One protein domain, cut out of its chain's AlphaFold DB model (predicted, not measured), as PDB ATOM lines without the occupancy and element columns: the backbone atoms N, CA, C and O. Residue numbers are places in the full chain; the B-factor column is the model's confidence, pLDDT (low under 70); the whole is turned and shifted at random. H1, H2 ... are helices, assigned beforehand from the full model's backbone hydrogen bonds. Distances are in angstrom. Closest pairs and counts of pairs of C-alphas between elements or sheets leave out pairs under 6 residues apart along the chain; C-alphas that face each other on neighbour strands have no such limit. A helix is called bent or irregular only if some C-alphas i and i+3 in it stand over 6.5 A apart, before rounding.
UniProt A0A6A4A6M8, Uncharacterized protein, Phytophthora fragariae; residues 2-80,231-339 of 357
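What this domain is: This is residues 2 to 80 and 231 to 339 of the 357 residues of an uncharacterized protein of Phytophthora fragariae (UniProt A0A6A4A6M8). Six long helical pieces, H1, H2, H3, H4, H6 and the arm H7b, make an elongated up-and-down bundle, each running against the one before it, with H2 in its middle. The arm H7a crosses one end, and short H5 sits at the other. The printed part has 188 residues with seven named helices, H1 to H7 in chain order, and no named strand: all helix. It is compact, radius of gyration of the C-alphas 17.5 A, spanning 53 by 33 by 30 A.

Where its parts are: H1, residues 2 to 21, begins at C-alpha 2 (47.725, 102.935, 48.523), kinks 34 degrees near residue 9 and is only just irregular, C-alphas 4 and 7 being 6.52 A apart. H2 is residues 26 to 50, 36.5 A; H3 54 to 77, 34.1 A; H4 231 to 252, 31.5 A. H5, residues 254 to 258, is only just irregular, C-alphas 254 and 257 being 6.9 A apart. H6, residues 267 to 299, spans 47.5 A. H7, residues 303 to 333, was assigned as one helix by its hydrogen bonds but is bent, C-alphas 313 and 316 being 8.2 A apart: H7a is 303 to 313, H7b 316 to 333, ending at C-alpha 333 (47.963, 85.408, 50.552).

How they stand to each other: H2 and H1 form a helical hairpin at a shallow tilt of 3 degrees, closest C-alphas Ser 21 and Thr 29, 5.2 A. Residues 34 to 45 of H2 alone touch H4, at a steep tilt of 44 degrees, closest C-alphas Pro 41 and Glu 236, 5.4 A. Residues 31 to 39 of H2 and 317 to 325 of H7b alone touch, closest C-alphas Phe 39 and Ser 325, 6.6 A. Residues 274 to 288 of H6 alone touch H4, closest C-alphas Ser 240 and Ala 281, 5.3 A. Residues 61 to 72 of H3 and 280 to 291 of H6 alone touch, at 10 degrees, a shallow tilt, closest C-alphas Thr 72 and Phe 291, 7.2 A. Residues 292 to 296 of H6 alone touch H7a, closest C-alphas Phe 292 and Thr 303, 5.9 A. H5 is near H4. In H3, H6, H7a and H7b every O i to N i+4 pair is within hydrogen-bond range; in H1 14 of 16, H2 20 of 21, H4 17 of 18, and H5 0 of 1, with 1 of 2 O i to N i+3 pairs.

The domain as a whole: The C-alphas farthest apart, Lys 79 and Pro 254, are 55.0 A apart. Residues 81 to 230 are not printed, and C-alphas 80 and 231 are 20.0 A apart across the cut. Of the links printed whole, no link is long. Mean pLDDT of the printed part is 78.6; 38 residues are under 70, among them 16 to 31 and 335 to 339.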
ATOM      1  N   ILE A   2      46.550 103.738  48.115       66.50
ATOM      2  CA  ILE A   2      47.725 102.935  48.523       66.50
ATOM      3  C   ILE A   2      48.419 102.255  47.326       66.50
ATOM      4  O   ILE A   2      49.632 102.344  47.199       66.50
ATOM      5  N   THR A   3      47.651 101.693  46.389       69.06
ATOM      6  CA  THR A   3      48.156 101.022  45.176       69.06
ATOM      7  C   THR A   3      48.996 101.927  44.263       69.06
ATOM      8  O   THR A   3      49.978 101.481  43.689       69.06
ATOM      9  N   VAL A   4      48.641 103.212  44.154       71.31
ATOM     10  CA  VAL A   4      49.366 104.198  43.326       71.31
ATOM     11  C   VAL A   4      50.587 104.749  44.071       71.31
ATOM     12  O   VAL A   4      51.551 105.190  43.452       71.31
ATOM     13  N   CYS A   5      50.592 104.682  45.405       73.56
ATOM     14  CA  CYS A   5      51.737 105.086  46.213       73.56
ATOM     15  C   CYS A   5      52.899 104.086  46.149       73.56
ATOM     16  O   CYS A   5      54.011 104.463  46.486       73.56
ATOM     17  N   ILE A   6      52.676 102.837  45.732       72.62
ATOM     18  CA  ILE A   6      53.707 101.786  45.692       72.62
ATOM     19  C   ILE A   6      54.850 102.082  44.709       72.62
ATOM     20  O   ILE A   6      55.999 102.008  45.147       72.62
ATOM     21  N   PRO A   7      54.611 102.485  43.446       70.75
ATOM     22  CA  PRO A   7      55.708 102.895  42.563       70.75
ATOM     23  C   PRO A   7      56.463 104.119  43.112       70.75
ATOM     24  O   PRO A   7      57.691 104.154  43.115       70.75
ATOM     25  N   LEU A   8      55.755 105.086  43.711       70.06
ATOM     26  CA  LEU A   8      56.390 106.235  44.372       70.06
ATOM     27  C   LEU A   8      57.240 105.812  45.580       70.06
ATOM     28  O   LEU A   8      58.356 106.296  45.770       70.06
ATOM     29  N   LEU A   9      56.731 104.880  46.383       71.88
ATOM     30  CA  LEU A   9      57.424 104.292  47.520       71.88
ATOM     31  C   LEU A   9      58.674 103.543  47.053       71.88
ATOM     32  O   LEU A   9      59.720 103.680  47.679       71.88
ATOM     33  N   ARG A  10      58.611 102.832  45.922       69.81
ATOM     34  CA  ARG A  10      59.761 102.153  45.313       69.81
ATOM     35  C   ARG A  10      60.873 103.137  44.952       69.81
ATOM     36  O   ARG A  10      62.029 102.889  45.293       69.81
ATOM     37  N   VAL A  11      60.536 104.288  44.364       70.69
ATOM     38  CA  VAL A  11      61.506 105.364  44.074       70.69
ATOM     39  C   VAL A  11      62.135 105.913  45.357       70.69
ATOM     40  O   VAL A  11      63.348 106.132  45.417       70.69
ATOM     41  N   VAL A  12      61.333 106.124  46.404       73.94
ATOM     42  CA  VAL A  12      61.832 106.589  47.706       73.94
ATOM     43  C   VAL A  12      62.745 105.543  48.345       73.94
ATOM     44  O   VAL A  12      63.830 105.910  48.793       73.94
ATOM     45  N   LEU A  13      62.375 104.257  48.334       66.19
ATOM     46  CA  LEU A  13      63.226 103.177  48.837       66.19
ATOM     47  C   LEU A  13      64.544 103.124  48.073       66.19
ATOM     48  O   LEU A  13      65.584 103.180  48.722       66.19
ATOM     49  N   LYS A  14      64.524 103.114  46.729       68.62
ATOM     50  CA  LYS A  14      65.742 103.145  45.893       68.62
ATOM     51  C   LYS A  14      66.666 104.296  46.323       68.62
ATOM     52  O   LYS A  14      67.851 104.077  46.554       68.62
ATOM     53  N   ARG A  15      66.128 105.505  46.546       71.25
ATOM     54  CA  ARG A  15      66.907 106.671  47.024       71.25
ATOM     55  C   ARG A  15      67.426 106.527  48.456       71.25
ATOM     56  O   ARG A  15      68.552 106.931  48.737       71.25
ATOM     57  N   VAL A  16      66.614 105.999  49.367       67.25
ATOM     58  CA  VAL A  16      66.976 105.800  50.777       67.25
ATOM     59  C   VAL A  16      68.074 104.744  50.905       67.25
ATOM     60  O   VAL A  16      69.049 104.974  51.611       67.25
ATOM     61  N   ILE A  17      67.981 103.648  50.153       62.22
ATOM     62  CA  ILE A  17      69.008 102.602  50.089       62.22
ATOM     63  C   ILE A  17      70.288 103.150  49.494       62.22
ATOM     64  O   ILE A  17      71.342 102.873  50.032       62.22
ATOM     65  N   TRP A  18      70.223 103.968  48.443       63.44
ATOM     66  CA  TRP A  18      71.428 104.579  47.879       63.44
ATOM     67  C   TRP A  18      72.169 105.447  48.914       63.44
ATOM     68  O   TRP A  18      73.398 105.433  48.999       63.44
ATOM     69  N   ARG A  19      71.419 106.145  49.782       63.91
ATOM     70  CA  ARG A  19      71.980 106.898  50.916       63.91
ATOM     71  C   ARG A  19      72.508 105.998  52.038       63.91
ATOM     72  O   ARG A  19      73.566 106.289  52.579       63.91
ATOM     73  N   LEU A  20      71.801 104.922  52.386       57.84
ATOM     74  CA  LEU A  20      72.202 103.964  53.430       57.84
ATOM     75  C   LEU A  20      73.383 103.084  53.001       57.84
ATOM     76  O   LEU A  20      74.253 102.789  53.808       57.84
ATOM     77  N   SER A  21      73.431 102.711  51.725       57.47
ATOM     78  CA  SER A  21      74.515 101.980  51.067       57.47
ATOM     79  C   SER A  21      75.818 102.765  51.124       57.47
ATOM     80  O   SER A  21      76.866 102.198  51.405       57.47
ATOM     81  N   SER A  22      75.749 104.093  50.993       59.38
ATOM     82  CA  SER A  22      76.920 104.954  51.197       59.38
ATOM     83  C   SER A  22      77.488 104.875  52.630       59.38
ATOM     84  O   SER A  22      78.618 105.304  52.852       59.38
ATOM     85  N   CYS A  23      76.733 104.329  53.594       58.69
ATOM     86  CA  CYS A  23      77.137 104.145  54.991       58.69
ATOM     87  C   CYS A  23      77.446 102.686  55.387       58.69
ATOM     88  O   CYS A  23      77.991 102.481  56.471       58.69
ATOM     89  N   LEU A  24      77.094 101.679  54.577       49.56
ATOM     90  CA  LEU A  24      77.196 100.253  54.922       49.56
ATOM     91  C   LEU A  24      78.089  99.516  53.912       49.56
ATOM     92  O   LEU A  24      77.893  99.636  52.708       49.56
ATOM     93  N   GLU A  25      79.054  98.737  54.414       58.94
ATOM     94  CA  GLU A  25      80.009  97.950  53.616       58.94
ATOM     95  C   GLU A  25      79.345  97.129  52.484       58.94
ATOM     96  O   GLU A  25      78.200  96.677  52.603       58.94
ATOM     97  N   ASP A  26      80.104  96.896  51.404       62.72
ATOM     98  CA  ASP A  26      79.684  96.340  50.101       62.72
ATOM     99  C   ASP A  26      78.733  95.121  50.162       62.72
ATOM    100  O   ASP A  26      77.852  94.978  49.314       62.72
ATOM    101  N   ILE A  27      78.848  94.260  51.181       58.16
ATOM    102  CA  ILE A  27      77.999  93.065  51.360       58.16
ATOM    103  C   ILE A  27      76.548  93.413  51.718       58.16
ATOM    104  O   ILE A  27      75.618  92.775  51.223       58.16
ATOM    105  N   SER A  28      76.319  94.413  52.572       55.75
ATOM    106  CA  SER A  28      74.957  94.794  52.974       55.75
ATOM    107  C   SER A  28      74.223  95.492  51.829       55.75
ATOM    108  O   SER A  28      73.022  95.280  51.643       55.75
ATOM    109  N   THR A  29      74.963  96.253  51.022       64.62
ATOM    110  CA  THR A  29      74.448  96.911  49.820       64.62
ATOM    111  C   THR A  29      73.965  95.891  48.790       64.62
ATOM    112  O   THR A  29      72.831  95.999  48.327       64.62
ATOM    113  N   ASP A  30      74.767  94.869  48.483       67.12
ATOM    114  CA  ASP A  30      74.414  93.821  47.512       67.12
ATOM    115  C   ASP A  30      73.142  93.056  47.927       67.12
ATOM    116  O   ASP A  30      72.177  92.909  47.171       67.12
ATOM    117  N   VAL A  31      73.078  92.660  49.203       69.00
ATOM    118  CA  VAL A  31      71.930  91.944  49.776       69.00
ATOM    119  C   VAL A  31      70.676  92.820  49.804       69.00
ATOM    120  O   VAL A  31      69.591  92.314  49.512       69.00
ATOM    121  N   GLY A  32      70.802  94.098  50.170       70.62
ATOM    122  CA  GLY A  32      69.686  95.038  50.275       70.62
ATOM    123  C   GLY A  32      69.108  95.413  48.914       70.62
ATOM    124  O   GLY A  32      67.902  95.284  48.710       70.62
ATOM    125  N   VAL A  33      69.959  95.799  47.963       74.31
ATOM    126  CA  VAL A  33      69.539  96.153  46.597       74.31
ATOM    127  C   VAL A  33      68.811  94.979  45.946       74.31
ATOM    128  O   VAL A  33      67.698  95.153  45.459       74.31
ATOM    129  N   CYS A  34      69.355  93.763  46.051       76.88
ATOM    130  CA  CYS A  34      68.720  92.569  45.497       76.88
ATOM    131  C   CYS A  34      67.313  92.313  46.075       76.88
ATOM    132  O   CYS A  34      66.392  91.956  45.347       76.88
ATOM    133  N   VAL A  35      67.112  92.536  47.379       79.31
ATOM    134  CA  VAL A  35      65.798  92.370  48.028       79.31
ATOM    135  C   VAL A  35      64.793  93.378  47.491       79.31
ATOM    136  O   VAL A  35      63.681  92.991  47.153       79.31
ATOM    137  N   ILE A  36      65.159  94.654  47.390       80.38
ATOM    138  CA  ILE A  36      64.229  95.675  46.899       80.38
ATOM    139  C   ILE A  36      63.886  95.474  45.423       80.38
ATOM    140  O   ILE A  36      62.715  95.627  45.065       80.38
ATOM    141  N   GLU A  37      64.856  95.079  44.597       82.88
ATOM    142  CA  GLU A  37      64.595  94.793  43.183       82.88
ATOM    143  C   GLU A  37      63.736  93.542  42.972       82.88
ATOM    144  O   GLU A  37      63.048  93.451  41.965       82.88
ATOM    145  N   ILE A  38      63.694  92.609  43.928       85.31
ATOM    146  CA  ILE A  38      62.804  91.439  43.867       85.31
ATOM    147  C   ILE A  38      61.422  91.752  44.463       85.31
ATOM    148  O   ILE A  38      60.388  91.487  43.851       85.31
ATOM    149  N   PHE A  39      61.365  92.329  45.665       84.12
ATOM    150  CA  PHE A  39      60.093  92.575  46.349       84.12
ATOM    151  C   PHE A  39      59.261  93.666  45.680       84.12
ATOM    152  O   PHE A  39      58.041  93.525  45.616       84.12
ATOM    153  N   GLY A  40      59.884  94.741  45.187       84.12
ATOM    154  CA  GLY A  40      59.172  95.857  44.558       84.12
ATOM    155  C   GLY A  40      58.251  95.399  43.421       84.12
ATOM    156  O   GLY A  40      57.036  95.596  43.518       84.12
ATOM    157  N   PRO A  41      58.788  94.718  42.395       86.25
ATOM    158  CA  PRO A  41      58.000  94.198  41.281       86.25
ATOM    159  C   PRO A  41      56.971  93.162  41.727       86.25
ATOM    160  O   PRO A  41      55.839  93.171  41.252       86.25
ATOM    161  N   LEU A  42      57.303  92.286  42.679       87.62
ATOM    162  CA  LEU A  42      56.343  91.304  43.186       87.62
ATOM    163  C   LEU A  42      55.120  91.966  43.844       87.62
ATOM    164  O   LEU A  42      53.987  91.607  43.530       87.62
ATOM    165  N   PHE A  43      55.322  92.971  44.701       84.75
ATOM    166  CA  PHE A  43      54.215  93.731  45.294       84.75
ATOM    167  C   PHE A  43      53.416  94.507  44.246       84.75
ATOM    168  O   PHE A  43      52.192  94.605  44.354       84.75
ATOM    169  N   GLN A  44      54.083  95.031  43.217       85.38
ATOM    170  CA  GLN A  44      53.430  95.706  42.098       85.38
ATOM    171  C   GLN A  44      52.520  94.754  41.317       85.38
ATOM    172  O   GLN A  44      51.371  95.103  41.048       85.38
ATOM    173  N   ASN A  45      52.969  93.526  41.052       86.50
ATOM    174  CA  ASN A  45      52.149  92.501  40.404       86.50
ATOM    175  C   ASN A  45      50.946  92.082  41.273       86.50
ATOM    176  O   ASN A  45      49.830  91.978  40.762       86.50
ATOM    177  N   VAL A  46      51.123  91.950  42.595       85.06
ATOM    178  CA  VAL A  46      50.010  91.723  43.542       85.06
ATOM    179  C   VAL A  46      48.978  92.851  43.471       85.06
ATOM    180  O   VAL A  46      47.767  92.625  43.445       85.06
ATOM    181  N   CYS A  47      49.458  94.088  43.405       81.81
ATOM    182  CA  CYS A  47      48.620  95.275  43.311       81.81
ATOM    183  C   CYS A  47      47.873  95.372  41.985       81.81
ATOM    184  O   CYS A  47      46.696  95.739  41.975       81.81
ATOM    185  N   LEU A  48      48.532  95.008  40.887       82.31
ATOM    186  CA  LEU A  48      47.933  94.945  39.561       82.31
ATOM    187  C   LEU A  48      46.809  93.905  39.511       82.31
ATOM    188  O   LEU A  48      45.750  94.179  38.951       82.31
ATOM    189  N   GLN A  49      47.008  92.749  40.150       80.12
ATOM    190  CA  GLN A  49      46.011  91.683  40.205       80.12
ATOM    191  C   GLN A  49      44.810  92.039  41.094       80.12
ATOM    192  O   GLN A  49      43.669  91.736  40.743       80.12
ATOM    193  N   ASN A  50      45.049  92.705  42.229       77.44
ATOM    194  CA  ASN A  50      43.992  93.136  43.151       77.44
ATOM    195  C   ASN A  50      43.248  94.398  42.674       77.44
ATOM    196  O   ASN A  50      42.158  94.721  43.154       77.44
ATOM    197  N   SER A  51      43.822  95.139  41.726       75.00
ATOM    198  CA  SER A  51      43.182  96.300  41.123       75.00
ATOM    199  C   SER A  51      41.967  95.865  40.296       75.00
ATOM    200  O   SER A  51      42.067  95.509  39.124       75.00
ATOM    201  N   ARG A  52      40.776  95.927  40.904       68.94
ATOM    202  CA  ARG A  52      39.491  95.605  40.249       68.94
ATOM    203  C   ARG A  52      39.081  96.614  39.165       68.94
ATOM    204  O   ARG A  52      38.080  96.403  38.490       68.94
ATOM    205  N   SER A  53      39.823  97.713  39.010       79.31
ATOM    206  CA  SER A  53      39.554  98.768  38.031       79.31
ATOM    207  C   SER A  53      40.626  98.791  36.947       79.31
ATOM    208  O   SER A  53      41.805  99.008  37.234       79.31
ATOM    209  N   PHE A  54      40.196  98.655  35.691       76.94
ATOM    210  CA  PHE A  54      41.070  98.745  34.520       76.94
ATOM    211  C   PHE A  54      41.851 100.067  34.472       76.94
ATOM    212  O   PHE A  54      43.033 100.072  34.140       76.94
ATOM    213  N   GLY A  55      41.225 101.179  34.875       81.88
ATOM    214  CA  GLY A  55      41.877 102.490  34.887       81.88
ATOM    215  C   GLY A  55      43.050 102.572  35.866       81.88
ATOM    216  O   GLY A  55      44.069 103.177  35.551       81.88
ATOM    217  N   VAL A  56      42.945 101.922  37.030       82.19
ATOM    218  CA  VAL A  56      44.034 101.888  38.021       82.19
ATOM    219  C   VAL A  56      45.173 100.993  37.533       82.19
ATOM    220  O   VAL A  56      46.331 101.374  37.660       82.19
ATOM    221  N   SER A  57      44.859  99.853  36.913       81.31
ATOM    222  CA  SER A  57      45.867  98.967  36.321       81.31
ATOM    223  C   SER A  57      46.626  99.651  35.180       81.31
ATOM    224  O   SER A  57      47.852  99.633  35.167       81.31
ATOM    225  N   ALA A  58      45.922 100.339  34.276       83.50
ATOM    226  CA  ALA A  58      46.543 101.119  33.205       83.50
ATOM    227  C   ALA A  58      47.416 102.265  33.744       83.50
ATOM    228  O   ALA A  58      48.496 102.516  33.216       83.50
ATOM    229  N   LEU A  59      46.983 102.933  34.819       85.69
ATOM    230  CA  LEU A  59      47.764 103.985  35.470       85.69
ATOM    231  C   LEU A  59      49.061 103.444  36.088       85.69
ATOM    232  O   LEU A  59      50.098 104.085  35.946       85.69
ATOM    233  N   ILE A  60      49.022 102.279  36.747       83.31
ATOM    234  CA  ILE A  60      50.223 101.632  37.307       83.31
ATOM    235  C   ILE A  60      51.226 101.337  36.191       83.31
ATOM    236  O   ILE A  60      52.380 101.728  36.308       83.31
ATOM    237  N   ILE A  61      50.764 100.740  35.087       84.06
ATOM    238  CA  ILE A  61      51.606 100.440  33.919       84.06
ATOM    239  C   ILE A  61      52.201 101.726  33.327       84.06
ATOM    240  O   ILE A  61      53.379 101.767  32.985       84.06
ATOM    241  N   ALA A  62      51.416 102.801  33.225       85.19
ATOM    242  CA  ALA A  62      51.900 104.075  32.698       85.19
ATOM    243  C   ALA A  62      52.956 104.733  33.605       85.19
ATOM    244  O   ALA A  62      53.935 105.285  33.102       85.19
ATOM    245  N   ILE A  63      52.765 104.684  34.929       84.38
ATOM    246  CA  ILE A  63      53.735 105.205  35.907       84.38
ATOM    247  C   ILE A  63      55.034 104.410  35.834       84.38
ATOM    248  O   ILE A  63      56.108 105.006  35.832       84.38
ATOM    249  N   ASP A  64      54.929 103.091  35.753       83.38
ATOM    250  CA  ASP A  64      56.069 102.191  35.660       83.38
ATOM    251  C   ASP A  64      56.869 102.419  34.371       83.38
ATOM    252  O   ASP A  64      58.071 102.669  34.414       83.38
ATOM    253  N   PHE A  65      56.184 102.542  33.231       82.69
ATOM    254  CA  PHE A  65      56.821 102.896  31.964       82.69
ATOM    255  C   PHE A  65      57.498 104.274  32.009       82.69
ATOM    256  O   PHE A  65      58.606 104.458  31.501       82.69
ATOM    257  N   PHE A  66      56.856 105.264  32.638       84.38
ATOM    258  CA  PHE A  66      57.470 106.574  32.850       84.38
ATOM    259  C   PHE A  66      58.711 106.472  33.743       84.38
ATOM    260  O   PHE A  66      59.724 107.113  33.458       84.38
ATOM    261  N   GLN A  67      58.664 105.648  34.789       82.12
ATOM    262  CA  GLN A  67      59.801 105.392  35.659       82.12
ATOM    263  C   GLN A  67      60.946 104.720  34.893       82.12
ATOM    264  O   GLN A  67      62.062 105.227  34.964       82.12
ATOM    265  N   ALA A  68      60.681 103.692  34.086       80.31
ATOM    266  CA  ALA A  68      61.677 103.046  33.230       80.31
ATOM    267  C   ALA A  68      62.323 104.039  32.246       80.31
ATOM    268  O   ALA A  68      63.544 104.055  32.059       80.31
ATOM    269  N   ILE A  69      61.530 104.954  31.665       81.75
ATOM    270  CA  ILE A  69      62.061 106.047  30.836       81.75
ATOM    271  C   ILE A  69      62.972 106.953  31.661       81.75
ATOM    272  O   ILE A  69      64.061 107.280  31.199       81.75
ATOM    273  N   VAL A  70      62.557 107.381  32.853       81.50
ATOM    274  CA  VAL A  70      63.364 108.264  33.709       81.50
ATOM    275  C   VAL A  70      64.647 107.572  34.167       81.50
ATOM    276  O   VAL A  70      65.699 108.202  34.121       81.50
ATOM    277  N   GLU A  71      64.600 106.296  34.548       77.00
ATOM    278  CA  GLU A  71      65.773 105.496  34.925       77.00
ATOM    279  C   GLU A  71      66.739 105.370  33.738       77.00
ATOM    280  O   GLU A  71      67.928 105.668  33.866       77.00
ATOM    281  N   THR A  72      66.212 105.090  32.543       74.38
ATOM    282  CA  THR A  72      66.994 105.062  31.300       74.38
ATOM    283  C   THR A  72      67.589 106.434  30.968       74.38
ATOM    284  O   THR A  72      68.753 106.531  30.584       74.38
ATOM    285  N   ARG A  73      66.824 107.522  31.108       77.44
ATOM    286  CA  ARG A  73      67.287 108.893  30.826       77.44
ATOM    287  C   ARG A  73      68.351 109.331  31.815       77.44
ATOM    288  O   ARG A  73      69.389 109.813  31.382       77.44
ATOM    289  N   LEU A  74      68.135 109.092  33.105       76.25
ATOM    290  CA  LEU A  74      69.109 109.357  34.156       76.25
ATOM    291  C   LEU A  74      70.403 108.589  33.892       76.25
ATOM    292  O   LEU A  74      71.483 109.162  34.003       76.25
ATOM    293  N   TYR A  75      70.300 107.325  33.486       70.50
ATOM    294  CA  TYR A  75      71.456 106.507  33.140       70.50
ATOM    295  C   TYR A  75      72.198 107.017  31.894       70.50
ATOM    296  O   TYR A  75      73.427 106.993  31.851       70.50
ATOM    297  N   LEU A  76      71.470 107.513  30.889       69.94
ATOM    298  CA  LEU A  76      72.047 108.072  29.662       69.94
ATOM    299  C   LEU A  76      72.633 109.481  29.840       69.94
ATOM    300  O   LEU A  76      73.565 109.835  29.122       69.94
ATOM    301  N   GLU A  77      72.070 110.292  30.736       67.75
ATOM    302  CA  GLU A  77      72.415 111.707  30.927       67.75
ATOM    303  C   GLU A  77      73.470 111.924  32.022       67.75
ATOM    304  O   GLU A  77      74.109 112.977  32.074       67.75
ATOM    305  N   HIS A  78      73.706 110.934  32.892       62.03
ATOM    306  CA  HIS A  78      74.690 111.059  33.963       62.03
ATOM    307  C   HIS A  78      76.082 111.405  33.395       62.03
ATOM    308  O   HIS A  78      76.697 110.616  32.675       62.03
ATOM    309  N   LYS A  79      76.613 112.580  33.780       50.66
ATOM    310  CA  LYS A  79      77.895 113.199  33.349       50.66
ATOM    311  C   LYS A  79      79.164 112.334  33.502       50.66
ATOM    312  O   LYS A  79      80.257 112.792  33.188       50.66
ATOM    313  N   PHE A  80      79.042 111.099  33.982       51.16
ATOM    314  CA  PHE A  80      80.123 110.111  34.023       51.16
ATOM    315  C   PHE A  80      80.442 109.496  32.648       51.16
ATOM    316  O   PHE A  80      81.482 108.858  32.498       51.16
ATOM    317  N   PHE A 231      70.706  93.950  35.938       86.81
ATOM    318  CA  PHE A 231      70.135  93.034  36.917       86.81
ATOM    319  C   PHE A 231      68.763  93.498  37.423       86.81
ATOM    320  O   PHE A 231      67.870  92.664  37.547       86.81
ATOM    321  N   ALA A 232      68.579  94.796  37.683       84.12
ATOM    322  CA  ALA A 232      67.306  95.355  38.141       84.12
ATOM    323  C   ALA A 232      66.179  95.133  37.116       84.12
ATOM    324  O   ALA A 232      65.149  94.559  37.462       84.12
ATOM    325  N   GLU A 233      66.421  95.474  35.849       87.00
ATOM    326  CA  GLU A 233      65.471  95.268  34.739       87.00
ATOM    327  C   GLU A 233      65.150  93.776  34.532       87.00
ATOM    328  O   GLU A 233      64.006  93.375  34.312       87.00
ATOM    329  N   TYR A 234      66.157  92.907  34.662       89.75
ATOM    330  CA  TYR A 234      65.932  91.463  34.643       89.75
ATOM    331  C   TYR A 234      65.070  90.995  35.826       89.75
ATOM    332  O   TYR A 234      64.192  90.151  35.643       89.75
ATOM    333  N   ALA A 235      65.322  91.501  37.037       88.69
ATOM    334  CA  ALA A 235      64.584  91.115  38.235       88.69
ATOM    335  C   ALA A 235      63.109  91.531  38.145       88.69
ATOM    336  O   ALA A 235      62.246  90.735  38.511       88.69
ATOM    337  N   GLU A 236      62.816  92.713  37.599       88.06
ATOM    338  CA  GLU A 236      61.459  93.190  37.300       88.06
ATOM    339  C   GLU A 236      60.697  92.221  36.399       88.06
ATOM    340  O   GLU A 236      59.651  91.684  36.791       88.06
ATOM    341  N   PHE A 237      61.274  91.917  35.236       91.69
ATOM    342  CA  PHE A 237      60.688  90.985  34.280       91.69
ATOM    343  C   PHE A 237      60.526  89.577  34.873       91.69
ATOM    344  O   PHE A 237      59.442  88.987  34.812       91.69
ATOM    345  N   ALA A 238      61.577  89.036  35.496       91.12
ATOM    346  CA  ALA A 238      61.560  87.698  36.084       91.12
ATOM    347  C   ALA A 238      60.506  87.575  37.192       91.12
ATOM    348  O   ALA A 238      59.781  86.579  37.239       91.12
ATOM    349  N   CYS A 239      60.382  88.583  38.060       90.88
ATOM    350  CA  CYS A 239      59.368  88.618  39.110       90.88
ATOM    351  C   CYS A 239      57.950  88.678  38.541       90.88
ATOM    352  O   CYS A 239      57.076  87.974  39.046       90.88
ATOM    353  N   SER A 240      57.714  89.466  37.486       91.44
ATOM    354  CA  SER A 240      56.396  89.537  36.842       91.44
ATOM    355  C   SER A 240      55.987  88.198  36.227       91.44
ATOM    356  O   SER A 240      54.896  87.692  36.503       91.44
ATOM    357  N   VAL A 241      56.896  87.549  35.494       92.56
ATOM    358  CA  VAL A 241      56.655  86.216  34.917       92.56
ATOM    359  C   VAL A 241      56.414  85.172  36.006       92.56
ATOM    360  O   VAL A 241      55.454  84.401  35.925       92.56
ATOM    361  N   LEU A 242      57.261  85.143  37.038       91.88
ATOM    362  CA  LEU A 242      57.137  84.179  38.131       91.88
ATOM    363  C   LEU A 242      55.847  84.371  38.918       91.88
ATOM    364  O   LEU A 242      55.206  83.380  39.253       91.88
ATOM    365  N   TYR A 243      55.438  85.614  39.172       89.88
ATOM    366  CA  TYR A 243      54.170  85.895  39.833       89.88
ATOM    367  C   TYR A 243      52.976  85.460  38.975       89.88
ATOM    368  O   TYR A 243      52.072  84.790  39.476       89.88
ATOM    369  N   GLY A 244      52.986  85.763  37.673       89.44
ATOM    370  CA  GLY A 244      51.953  85.309  36.738       89.44
ATOM    371  C   GLY A 244      51.813  83.784  36.721       89.44
ATOM    372  O   GLY A 244      50.706  83.254  36.851       89.44
ATOM    373  N   LEU A 245      52.939  83.067  36.660       91.00
ATOM    374  CA  LEU A 245      52.966  81.604  36.694       91.00
ATOM    375  C   LEU A 245      52.523  81.040  38.050       91.00
ATOM    376  O   LEU A 245      51.746  80.090  38.087       91.00
ATOM    377  N   TYR A 246      52.974  81.635  39.156       88.75
ATOM    378  CA  TYR A 246      52.552  81.287  40.517       88.75
ATOM    379  C   TYR A 246      51.032  81.376  40.666       88.75
ATOM    380  O   TYR A 246      50.393  80.448  41.158       88.75
ATOM    381  N   THR A 247      50.445  82.462  40.173       86.69
ATOM    382  CA  THR A 247      49.004  82.716  40.238       86.69
ATOM    383  C   THR A 247      48.223  81.715  39.385       86.69
ATOM    384  O   THR A 247      47.192  81.193  39.817       86.69
ATOM    385  N   ALA A 248      48.729  81.404  38.187       87.62
ATOM    386  CA  ALA A 248      48.148  80.394  37.306       87.62
ATOM    387  C   ALA A 248      48.207  78.992  37.929       87.62
ATOM    388  O   ALA A 248      47.203  78.281  37.940       87.62
ATOM    389  N   ALA A 249      49.355  78.614  38.495       88.44
ATOM    390  CA  ALA A 249      49.527  77.340  39.180       88.44
ATOM    391  C   ALA A 249      48.589  77.233  40.386       88.44
ATOM    392  O   ALA A 249      47.862  76.250  40.506       88.44
ATOM    393  N   LEU A 250      48.534  78.265  41.236       85.06
ATOM    394  CA  LEU A 250      47.680  78.276  42.423       85.06
ATOM    395  C   LEU A 250      46.205  78.043  42.115       85.06
ATOM    396  O   LEU A 250      45.537  77.380  42.900       85.06
ATOM    397  N   TYR A 251      45.704  78.548  40.989       82.94
ATOM    398  CA  TYR A 251      44.308  78.360  40.600       82.94
ATOM    399  C   TYR A 251      43.950  76.905  40.287       82.94
ATOM    400  O   TYR A 251      42.811  76.491  40.493       82.94
ATOM    401  N   HIS A 252      44.918  76.114  39.822       83.38
ATOM    402  CA  HIS A 252      44.727  74.683  39.593       83.38
ATOM    403  C   HIS A 252      44.832  73.850  40.875       83.38
ATOM    404  O   HIS A 252      44.408  72.694  40.881       83.38
ATOM    405  N   LEU A 253      45.374  74.410  41.961       81.69
ATOM    406  CA  LEU A 253      45.474  73.710  43.234       81.69
ATOM    407  C   LEU A 253      44.165  73.817  44.037       81.69
ATOM    408  O   LEU A 253      43.503  74.858  44.033       81.69
ATOM    409  N   PRO A 254      43.816  72.783  44.828       73.38
ATOM    410  CA  PRO A 254      42.624  72.799  45.684       73.38
ATOM    411  C   PRO A 254      42.661  73.919  46.741       73.38
ATOM    412  O   PRO A 254      41.618  74.348  47.230       73.38
ATOM    413  N   TYR A 255      43.857  74.433  47.049       67.69
ATOM    414  CA  TYR A 255      44.084  75.538  47.980       67.69
ATOM    415  C   TYR A 255      43.641  76.912  47.454       67.69
ATOM    416  O   TYR A 255      43.575  77.858  48.240       67.69
ATOM    417  N   ALA A 256      43.278  77.039  46.171       71.88
ATOM    418  CA  ALA A 256      42.819  78.299  45.578       71.88
ATOM    419  C   ALA A 256      41.662  78.952  46.356       71.88
ATOM    420  O   ALA A 256      41.578  80.176  46.431       71.88
ATOM    421  N   ARG A 257      40.789  78.142  46.974       66.25
ATOM    422  CA  ARG A 257      39.610  78.609  47.725       66.25
ATOM    423  C   ARG A 257      39.943  79.409  48.987       66.25
ATOM    424  O   ARG A 257      39.103  80.179  49.436       66.25
ATOM    425  N   TYR A 258      41.142  79.236  49.535       67.69
ATOM    426  CA  TYR A 258      41.582  79.873  50.782       67.69
ATOM    427  C   TYR A 258      42.499  81.078  50.550       67.69
ATOM    428  O   TYR A 258      43.023  81.657  51.503       67.69
ATOM    429  N   ASN A 259      42.731  81.441  49.287       73.75
ATOM    430  CA  ASN A 259      43.554  82.585  48.945       73.75
ATOM    431  C   ASN A 259      42.717  83.870  48.985       73.75
ATOM    432  O   ASN A 259      41.680  83.968  48.324       73.75
ATOM    433  N   LEU A 260      43.208  84.875  49.706       71.38
ATOM    434  CA  LEU A 260      42.561  86.181  49.849       71.38
ATOM    435  C   LEU A 260      42.348  86.875  48.495       71.38
ATOM    436  O   LEU A 260      41.349  87.567  48.306       71.38
ATOM    437  N   PHE A 261      43.241  86.648  47.527       69.69
ATOM    438  CA  PHE A 261      43.149  87.251  46.197       69.69
ATOM    439  C   PHE A 261      42.142  86.563  45.278       69.69
ATOM    440  O   PHE A 261      41.722  87.180  44.306       69.69
ATOM    441  N   PHE A 262      41.738  85.320  45.560       70.12
ATOM    442  CA  PHE A 262      40.741  84.590  44.763       70.12
ATOM    443  C   PHE A 262      39.356  84.562  45.412       70.12
ATOM    444  O   PHE A 262      38.395  84.094  44.796       70.12
ATOM    445  N   PHE A 263      39.229  85.091  46.632       65.12
ATOM    446  CA  PHE A 263      37.974  85.095  47.368       65.12
ATOM    447  C   PHE A 263      36.899  85.911  46.626       65.12
ATOM    448  O   PHE A 263      37.003  87.128  46.462       65.12
ATOM    449  N   GLY A 264      35.857  85.222  46.147       65.31
ATOM    450  CA  GLY A 264      34.727  85.831  45.436       65.31
ATOM    451  C   GLY A 264      34.968  86.185  43.961       65.31
ATOM    452  O   GLY A 264      34.153  86.904  43.380       65.31
ATOM    453  N   LEU A 265      36.050  85.708  43.328       70.50
ATOM    454  CA  LEU A 265      36.306  85.955  41.902       70.50
ATOM    455  C   LEU A 265      35.566  84.975  40.979       70.50
ATOM    456  O   LEU A 265      35.668  83.758  41.107       70.50
ATOM    457  N   SER A 266      34.879  85.524  39.974       81.81
ATOM    458  CA  SER A 266      34.345  84.748  38.848       81.81
ATOM    459  C   SER A 266      35.477  84.236  37.949       81.81
ATOM    460  O   SER A 266      36.476  84.928  37.738       81.81
ATOM    461  N   GLN A 267      35.294  83.059  37.342       82.31
ATOM    462  CA  GLN A 267      36.255  82.457  36.409       82.31
ATOM    463  C   GLN A 267      36.626  83.395  35.247       82.31
ATOM    464  O   GLN A 267      37.789  83.463  34.852       82.31
ATOM    465  N   ASN A 268      35.666  84.171  34.733       82.75
ATOM    466  CA  ASN A 268      35.912  85.118  33.639       82.75
ATOM    467  C   ASN A 268      36.800  86.288  34.084       82.75
ATOM    468  O   ASN A 268      37.699  86.703  33.356       82.75
ATOM    469  N   GLN A 269      36.584  86.777  35.307       81.81
ATOM    470  CA  GLN A 269      37.373  87.858  35.898       81.81
ATOM    471  C   GLN A 269      38.800  87.399  36.211       81.81
ATOM    472  O   GLN A 269      39.759  88.124  35.963       81.81
ATOM    473  N   PHE A 270      38.955  86.156  36.671       83.50
ATOM    474  CA  PHE A 270      40.264  85.552  36.884       83.50
ATOM    475  C   PHE A 270      41.052  85.404  35.575       83.50
ATOM    476  O   PHE A 270      42.208  85.817  35.505       83.50
ATOM    477  N   ARG A 271      40.421  84.896  34.503       84.31
ATOM    478  CA  ARG A 271      41.064  84.789  33.180       84.31
ATOM    479  C   ARG A 271      41.484  86.151  32.630       84.31
ATOM    480  O   ARG A 271      42.579  86.264  32.083       84.31
ATOM    481  N   ALA A 272      40.651  87.178  32.796       83.44
ATOM    482  CA  ALA A 272      40.998  88.543  32.407       83.44
ATOM    483  C   ALA A 272      42.184  89.084  33.224       83.44
ATOM    484  O   ALA A 272      43.117  89.642  32.653       83.44
ATOM    485  N   SER A 273      42.197  88.855  34.540       82.94
ATOM    486  CA  SER A 273      43.285  89.273  35.434       82.94
ATOM    487  C   SER A 273      44.618  88.597  35.090       82.94
ATOM    488  O   SER A 273      45.631  89.276  34.937       82.94
ATOM    489  N   ILE A 274      44.609  87.282  34.844       85.25
ATOM    490  CA  ILE A 274      45.786  86.548  34.358       85.25
ATOM    491  C   ILE A 274      46.265  87.084  33.010       85.25
ATOM    492  O   ILE A 274      47.462  87.273  32.819       85.25
ATOM    493  N   THR A 275      45.345  87.344  32.080       85.94
ATOM    494  CA  THR A 275      45.706  87.866  30.754       85.94
ATOM    495  C   THR A 275      46.360  89.241  30.874       85.94
ATOM    496  O   THR A 275      47.376  89.486  30.235       85.94
ATOM    497  N   ASN A 276      45.839  90.110  31.744       84.62
ATOM    498  CA  ASN A 276      46.440  91.412  32.035       84.62
ATOM    499  C   ASN A 276      47.816  91.278  32.702       84.62
ATOM    500  O   ASN A 276      48.719  92.038  32.372       84.62
ATOM    501  N   SER A 277      47.991  90.304  33.597       85.50
ATOM    502  CA  SER A 277      49.278  90.012  34.241       85.50
ATOM    503  C   SER A 277      50.329  89.548  33.224       85.50
ATOM    504  O   SER A 277      51.427  90.093  33.175       85.50
ATOM    505  N   PHE A 278      49.975  88.630  32.318       88.69
ATOM    506  CA  PHE A 278      50.870  88.218  31.232       88.69
ATOM    507  C   PHE A 278      51.135  89.334  30.217       88.69
ATOM    508  O   PHE A 278      52.252  89.445  29.718       88.69
ATOM    509  N   ALA A 279      50.140  90.172  29.918       88.75
ATOM    510  CA  ALA A 279      50.336  91.344  29.071       88.75
ATOM    511  C   ALA A 279      51.319  92.332  29.715       88.75
ATOM    512  O   ALA A 279      52.207  92.838  29.036       88.75
ATOM    513  N   TYR A 280      51.208  92.558  31.026       87.88
ATOM    514  CA  TYR A 280      52.157  93.369  31.782       87.88
ATOM    515  C   TYR A 280      53.567  92.767  31.769       87.88
ATOM    516  O   TYR A 280      54.506  93.460  31.394       87.88
ATOM    517  N   ALA A 281      53.710  91.463  32.023       90.75
ATOM    518  CA  ALA A 281      54.994  90.771  31.899       90.75
ATOM    519  C   ALA A 281      55.598  90.893  30.486       90.75
ATOM    520  O   ALA A 281      56.812  90.995  30.328       90.75
ATOM    521  N   ALA A 282      54.766  90.910  29.438       91.50
ATOM    522  CA  ALA A 282      55.226  91.140  28.072       91.50
ATOM    523  C   ALA A 282      55.719  92.581  27.860       91.50
ATOM    524  O   ALA A 282      56.745  92.769  27.207       91.50
ATOM    525  N   PHE A 283      55.035  93.586  28.422       88.00
ATOM    526  CA  PHE A 283      55.511  94.974  28.397       88.00
ATOM    527  C   PHE A 283      56.854  95.124  29.115       88.00
ATOM    528  O   PHE A 283      57.750  95.745  28.547       88.00
ATOM    529  N   GLU A 284      57.019  94.481  30.273       89.00
ATOM    530  CA  GLU A 284      58.290  94.421  31.010       89.00
ATOM    531  C   GLU A 284      59.399  93.722  30.209       89.00
ATOM    532  O   GLU A 284      60.556  94.135  30.175       89.00
ATOM    533  N   GLY A 285      59.055  92.661  29.477       90.31
ATOM    534  CA  GLY A 285      60.006  92.004  28.581       90.31
ATOM    535  C   GLY A 285      60.453  92.923  27.440       90.31
ATOM    536  O   GLY A 285      61.631  92.948  27.076       90.31
ATOM    537  N   VAL A 286      59.526  93.702  26.873       89.81
ATOM    538  CA  VAL A 286      59.830  94.664  25.808       89.81
ATOM    539  C   VAL A 286      60.673  95.825  26.336       89.81
ATOM    540  O   VAL A 286      61.655  96.175  25.678       89.81
ATOM    541  N   SER A 287      60.352  96.403  27.500       86.88
ATOM    542  CA  SER A 287      61.168  97.457  28.127       86.88
ATOM    543  C   SER A 287      62.583  96.958  28.419       86.88
ATOM    544  O   SER A 287      63.535  97.609  27.985       86.88
ATOM    545  N   MET A 288      62.734  95.759  28.989       88.62
ATOM    546  CA  MET A 288      64.040  95.140  29.250       88.62
ATOM    547  C   MET A 288      64.858  94.969  27.960       88.62
ATOM    548  O   MET A 288      66.039  95.321  27.899       88.62
ATOM    549  N   VAL A 289      64.249  94.452  26.884       89.88
ATOM    550  CA  VAL A 289      64.938  94.277  25.592       89.88
ATOM    551  C   VAL A 289      65.340  95.624  24.996       89.88
ATOM    552  O   VAL A 289      66.473  95.771  24.528       89.88
ATOM    553  N   LEU A 290      64.455  96.624  25.030       87.06
ATOM    554  CA  LEU A 290      64.770  97.979  24.576       87.06
ATOM    555  C   LEU A 290      65.931  98.568  25.382       87.06
ATOM    556  O   LEU A 290      66.876  99.088  24.786       87.06
ATOM    557  N   PHE A 291      65.918  98.419  26.706       85.00
ATOM    558  CA  PHE A 291      67.004  98.846  27.579       85.00
ATOM    559  C   PHE A 291      68.325  98.148  27.212       85.00
ATOM    560  O   PHE A 291      69.349  98.806  27.014       85.00
ATOM    561  N   PHE A 292      68.312  96.833  26.978       86.19
ATOM    562  CA  PHE A 292      69.513  96.082  26.590       86.19
ATOM    563  C   PHE A 292      70.074  96.533  25.243       86.19
ATOM    564  O   PHE A 292      71.297  96.636  25.090       86.19
ATOM    565  N   LEU A 293      69.204  96.826  24.273       85.88
ATOM    566  CA  LEU A 293      69.596  97.365  22.972       85.88
ATOM    567  C   LEU A 293      70.178  98.777  23.099       85.88
ATOM    568  O   LEU A 293      71.185  99.075  22.450       85.88
ATOM    569  N   LEU A 294      69.606  99.627  23.954       82.81
ATOM    570  CA  LEU A 294      70.125 100.969  24.233       82.81
ATOM    571  C   LEU A 294      71.515 100.911  24.874       82.81
ATOM    572  O   LEU A 294      72.429 101.592  24.401       82.81
ATOM    573  N   VAL A 295      71.709 100.051  25.879       77.94
ATOM    574  CA  VAL A 295      73.012  99.820  26.527       77.94
ATOM    575  C   VAL A 295      74.032  99.302  25.514       77.94
ATOM    576  O   VAL A 295      75.127  99.854  25.390       77.94
ATOM    577  N   ARG A 296      73.670  98.297  24.708       82.31
ATOM    578  CA  ARG A 296      74.553  97.759  23.663       82.31
ATOM    579  C   ARG A 296      74.928  98.825  22.636       82.31
ATOM    580  O   ARG A 296      76.091  98.919  22.242       82.31
ATOM    581  N   SER A 297      73.965  99.638  22.207       79.25
ATOM    582  CA  SER A 297      74.188 100.714  21.241       79.25
ATOM    583  C   SER A 297      75.159 101.766  21.788       79.25
ATOM    584  O   SER A 297      76.140 102.112  21.122       79.25
ATOM    585  N   LYS A 298      74.958 102.203  23.035       75.06
ATOM    586  CA  LYS A 298      75.747 103.265  23.677       75.06
ATOM    587  C   LYS A 298      77.137 102.818  24.129       75.06
ATOM    588  O   LYS A 298      78.108 103.515  23.852       75.06
ATOM    589  N   TYR A 299      77.258 101.656  24.767       72.19
ATOM    590  CA  TYR A 299      78.509 101.218  25.405       72.19
ATOM    591  C   TYR A 299      79.281 100.170  24.598       72.19
ATOM    592  O   TYR A 299      80.465  99.956  24.846       72.19
ATOM    593  N   GLY A 300      78.642  99.525  23.614       70.06
ATOM    594  CA  GLY A 300      79.262  98.475  22.799       70.06
ATOM    595  C   GLY A 300      79.550  97.175  23.558       70.06
ATOM    596  O   GLY A 300      80.204  96.293  23.007       70.06
ATOM    597  N   LEU A 301      79.078  97.058  24.801       71.81
ATOM    598  CA  LEU A 301      79.204  95.866  25.634       71.81
ATOM    599  C   LEU A 301      78.035  94.914  25.369       71.81
ATOM    600  O   LEU A 301      76.924  95.331  25.035       71.81
ATOM    601  N   SER A 302      78.285  93.611  25.499       82.06
ATOM    602  CA  SER A 302      77.221  92.618  25.387       82.06
ATOM    603  C   SER A 302      76.459  92.508  26.707       82.06
ATOM    604  O   SER A 302      76.873  91.769  27.595       82.06
ATOM    605  N   THR A 303      75.299  93.157  26.792       82.25
ATOM    606  CA  THR A 303      74.417  93.168  27.972       82.25
ATOM    607  C   THR A 303      74.030  91.765  28.454       82.25
ATOM    608  O   THR A 303      74.084  91.484  29.644       82.25
ATOM    609  N   PHE A 304      73.751  90.836  27.532       84.62
ATOM    610  CA  PHE A 304      73.450  89.437  27.874       84.62
ATOM    611  C   PHE A 304      74.607  88.710  28.569       84.62
ATOM    612  O   PHE A 304      74.369  87.887  29.443       84.62
ATOM    613  N   HIS A 305      75.855  89.021  28.205       84.88
ATOM    614  CA  HIS A 305      77.021  88.414  28.848       84.88
ATOM    615  C   HIS A 305      77.213  88.978  30.256       84.88
ATOM    616  O   HIS A 305      77.542  88.229  31.169       84.88
ATOM    617  N   GLN A 306      76.974  90.281  30.437       84.81
ATOM    618  CA  GLN A 306      76.996  90.902  31.761       84.81
ATOM    619  C   GLN A 306      75.908  90.307  32.655       84.81
ATOM    620  O   GLN A 306      76.207  89.898  33.769       84.81
ATOM    621  N   LEU A 307      74.681  90.166  32.145       86.56
ATOM    622  CA  LEU A 307      73.595  89.534  32.888       86.56
ATOM    623  C   LEU A 307      73.929  88.085  33.262       86.56
ATOM    624  O   LEU A 307      73.765  87.703  34.416       86.56
ATOM    625  N   ALA A 308      74.416  87.283  32.311       87.44
ATOM    626  CA  ALA A 308      74.795  85.897  32.572       87.44
ATOM    627  C   ALA A 308      75.883  85.802  33.650       87.44
ATOM    628  O   ALA A 308      75.764  84.994  34.566       87.44
ATOM    629  N   PHE A 309      76.888  86.678  33.589       85.88
ATOM    630  CA  PHE A 309      77.938  86.761  34.599       85.88
ATOM    631  C   PHE A 309      77.384  87.089  35.993       85.88
ATOM    632  O   PHE A 309      77.757  86.435  36.965       85.88
ATOM    633  N   VAL A 310      76.465  88.057  36.099       84.50
ATOM    634  CA  VAL A 310      75.806  88.400  37.371       84.50
ATOM    635  C   VAL A 310      75.017  87.216  37.900       84.50
ATOM    636  O   VAL A 310      75.171  86.828  39.057       84.50
ATOM    637  N   LEU A 311      74.179  86.618  37.056       85.06
ATOM    638  CA  LEU A 311      73.331  85.507  37.467       85.06
ATOM    639  C   LEU A 311      74.155  84.303  37.904       85.06
ATOM    640  O   LEU A 311      73.803  83.686  38.899       85.06
ATOM    641  N   GLU A 312      75.263  84.005  37.229       89.00
ATOM    642  CA  GLU A 312      76.181  82.938  37.627       89.00
ATOM    643  C   GLU A 312      76.882  83.265  38.951       89.00
ATOM    644  O   GLU A 312      76.959  82.423  39.849       89.00
ATOM    645  N   LYS A 313      77.358  84.504  39.112       83.88
ATOM    646  CA  LYS A 313      78.117  84.903  40.297       83.88
ATOM    647  C   LYS A 313      77.258  84.978  41.558       83.88
ATOM    648  O   LYS A 313      77.728  84.598  42.632       83.88
ATOM    649  N   TYR A 314      76.024  85.457  41.427       80.50
ATOM    650  CA  TYR A 314      75.108  85.733  42.535       80.50
ATOM    651  C   TYR A 314      73.939  84.740  42.620       80.50
ATOM    652  O   TYR A 314      73.016  84.953  43.407       80.50
ATOM    653  N   TRP A 315      73.988  83.632  41.866       82.62
ATOM    654  CA  TRP A 315      72.902  82.650  41.739       82.62
ATOM    655  C   TRP A 315      72.281  82.247  43.078       82.62
ATOM    656  O   TRP A 315      71.070  82.341  43.257       82.62
ATOM    657  N   MET A 316      73.114  81.853  44.047       84.62
ATOM    658  CA  MET A 316      72.656  81.358  45.350       84.62
ATOM    659  C   MET A 316      71.838  82.412  46.110       84.62
ATOM    660  O   MET A 316      70.767  82.126  46.644       84.62
ATOM    661  N   THR A 317      72.330  83.651  46.128       84.62
ATOM    662  CA  THR A 317      71.691  84.772  46.819       84.62
ATOM    663  C   THR A 317      70.393  85.171  46.125       84.62
ATOM    664  O   THR A 317      69.374  85.354  46.793       84.62
ATOM    665  N   VAL A 318      70.417  85.272  44.793       85.00
ATOM    666  CA  VAL A 318      69.249  85.641  43.983       85.00
ATOM    667  C   VAL A 318      68.153  84.592  44.130       85.00
ATOM    668  O   VAL A 318      67.017  84.938  44.446       85.00
ATOM    669  N   GLN A 319      68.481  83.307  43.988       86.50
ATOM    670  CA  GLN A 319      67.509  82.225  44.141       86.50
ATOM    671  C   GLN A 319      66.926  82.155  45.549       86.50
ATOM    672  O   GLN A 319      65.708  82.069  45.695       86.50
ATOM    673  N   GLY A 320      67.767  82.227  46.588       87.94
ATOM    674  CA  GLY A 320      67.297  82.196  47.972       87.94
ATOM    675  C   GLY A 320      66.322  83.335  48.273       87.94
ATOM    676  O   GLY A 320      65.294  83.122  48.916       87.94
ATOM    677  N   LYS A 321      66.596  84.533  47.744       86.19
ATOM    678  CA  LYS A 321      65.699  85.687  47.868       86.19
ATOM    679  C   LYS A 321      64.415  85.501  47.076       86.19
ATOM    680  O   LYS A 321      63.356  85.697  47.649       86.19
ATOM    681  N   MET A 322      64.489  85.058  45.825       87.25
ATOM    682  CA  MET A 322      63.306  84.800  44.995       87.25
ATOM    683  C   MET A 322      62.364  83.780  45.640       87.25
ATOM    684  O   MET A 322      61.167  84.033  45.771       87.25
ATOM    685  N   VAL A 323      62.906  82.655  46.110       89.44
ATOM    686  CA  VAL A 323      62.130  81.623  46.811       89.44
ATOM    687  C   VAL A 323      61.551  82.172  48.113       89.44
ATOM    688  O   VAL A 323      60.372  81.957  48.394       89.44
ATOM    689  N   GLY A 324      62.345  82.918  48.887       88.62
ATOM    690  CA  GLY A 324      61.889  83.565  50.117       88.62
ATOM    691  C   GLY A 324      60.756  84.563  49.875       88.62
ATOM    692  O   GLY A 324      59.757  84.539  50.589       88.62
ATOM    693  N   SER A 325      60.860  85.391  48.837       86.88
ATOM    694  CA  SER A 325      59.845  86.376  48.464       86.88
ATOM    695  C   SER A 325      58.551  85.718  47.987       86.88
ATOM    696  O   SER A 325      57.482  86.103  48.453       86.88
ATOM    697  N   ILE A 326      58.618  84.693  47.130       86.19
ATOM    698  CA  ILE A 326      57.426  83.944  46.689       86.19
ATOM    699  C   ILE A 326      56.771  83.223  47.871       86.19
ATOM    700  O   ILE A 326      55.550  83.262  48.013       86.19
ATOM    701  N   SER A 327      57.569  82.611  48.750       87.31
ATOM    702  CA  SER A 327      57.062  81.955  49.963       87.31
ATOM    703  C   SER A 327      56.365  82.954  50.884       87.31
ATOM    704  O   SER A 327      55.283  82.673  51.391       87.31
ATOM    705  N   LEU A 328      56.940  84.147  51.051       86.25
ATOM    706  CA  LEU A 328      56.342  85.221  51.836       86.25
ATOM    707  C   LEU A 328      55.020  85.690  51.221       86.25
ATOM    708  O   LEU A 328      54.042  85.836  51.944       86.25
ATOM    709  N   ILE A 329      54.948  85.865  49.900       83.94
ATOM    710  CA  ILE A 329      53.696  86.213  49.205       83.94
ATOM    711  C   ILE A 329      52.649  85.122  49.398       83.94
ATOM    712  O   ILE A 329      51.496  85.428  49.692       83.94
ATOM    713  N   PHE A 330      53.044  83.855  49.284       83.50
ATOM    714  CA  PHE A 330      52.152  82.729  49.522       83.50
ATOM    715  C   PHE A 330      51.591  82.736  50.947       83.50
ATOM    716  O   PHE A 330      50.372  82.640  51.115       83.50
ATOM    717  N   ILE A 331      52.452  82.935  51.946       82.31
ATOM    718  CA  ILE A 331      52.068  83.072  53.356       82.31
ATOM    719  C   ILE A 331      51.102  84.248  53.541       82.31
ATOM    720  O   ILE A 331      50.018  84.060  54.083       82.31
ATOM    721  N   LEU A 332      51.438  85.433  53.017       79.25
ATOM    722  CA  LEU A 332      50.587  86.626  53.087       79.25
ATOM    723  C   LEU A 332      49.235  86.450  52.388       79.25
ATOM    724  O   LEU A 332      48.249  87.054  52.797       79.25
ATOM    725  N   SER A 333      49.179  85.634  51.337       75.44
ATOM    726  CA  SER A 333      47.963  85.408  50.552       75.44
ATOM    727  C   SER A 333      47.006  84.375  51.154       75.44
ATOM    728  O   SER A 333      45.845  84.314  50.745       75.44
ATOM    729  N   THR A 334      47.470  83.542  52.090       73.88
ATOM    730  CA  THR A 334      46.711  82.391  52.596       73.88
ATOM    731  C   THR A 334      45.984  82.745  53.890       73.88
ATOM    732  O   THR A 334      46.616  83.032  54.903       73.88
ATOM    733  N   ALA A 335      44.650  82.654  53.893       64.19
ATOM    734  CA  ALA A 335      43.826  83.004  55.056       64.19
ATOM    735  C   ALA A 335      44.026  82.063  56.267       64.19
ATOM    736  O   ALA A 335      43.865  82.474  57.411       64.19
ATOM    737  N   HIS A 336      44.413  80.805  56.028       60.56
ATOM    738  CA  HIS A 336      44.479  79.760  57.060       60.56
ATOM    739  C   HIS A 336      45.615  79.916  58.088       60.56
ATOM    740  O   HIS A 336      45.616  79.197  59.081       60.56
ATOM    741  N   GLN A 337      46.575  80.829  57.893       56.75
ATOM    742  CA  GLN A 337      47.692  81.022  58.835       56.75
ATOM    743  C   GLN A 337      47.381  81.984  59.999       56.75
ATOM    744  O   GLN A 337      48.298  82.509  60.625       56.75
ATOM    745  N   GLY A 338      46.102  82.231  60.309       50.06
ATOM    746  CA  GLY A 338      45.704  83.045  61.468       50.06
ATOM    747  C   GLY A 338      46.013  84.540  61.329       50.06
ATOM    748  O   GLY A 338      45.943  85.288  62.300       50.06
ATOM    749  N   MET A 339      46.347  84.993  60.122       50.59
ATOM    750  CA  MET A 339      46.595  86.397  59.820       50.59
ATOM    751  C   MET A 339      45.266  87.070  59.481       50.59
ATOM    752  O   MET A 339      45.004  87.457  58.343       50.59
TER     753      MET A 339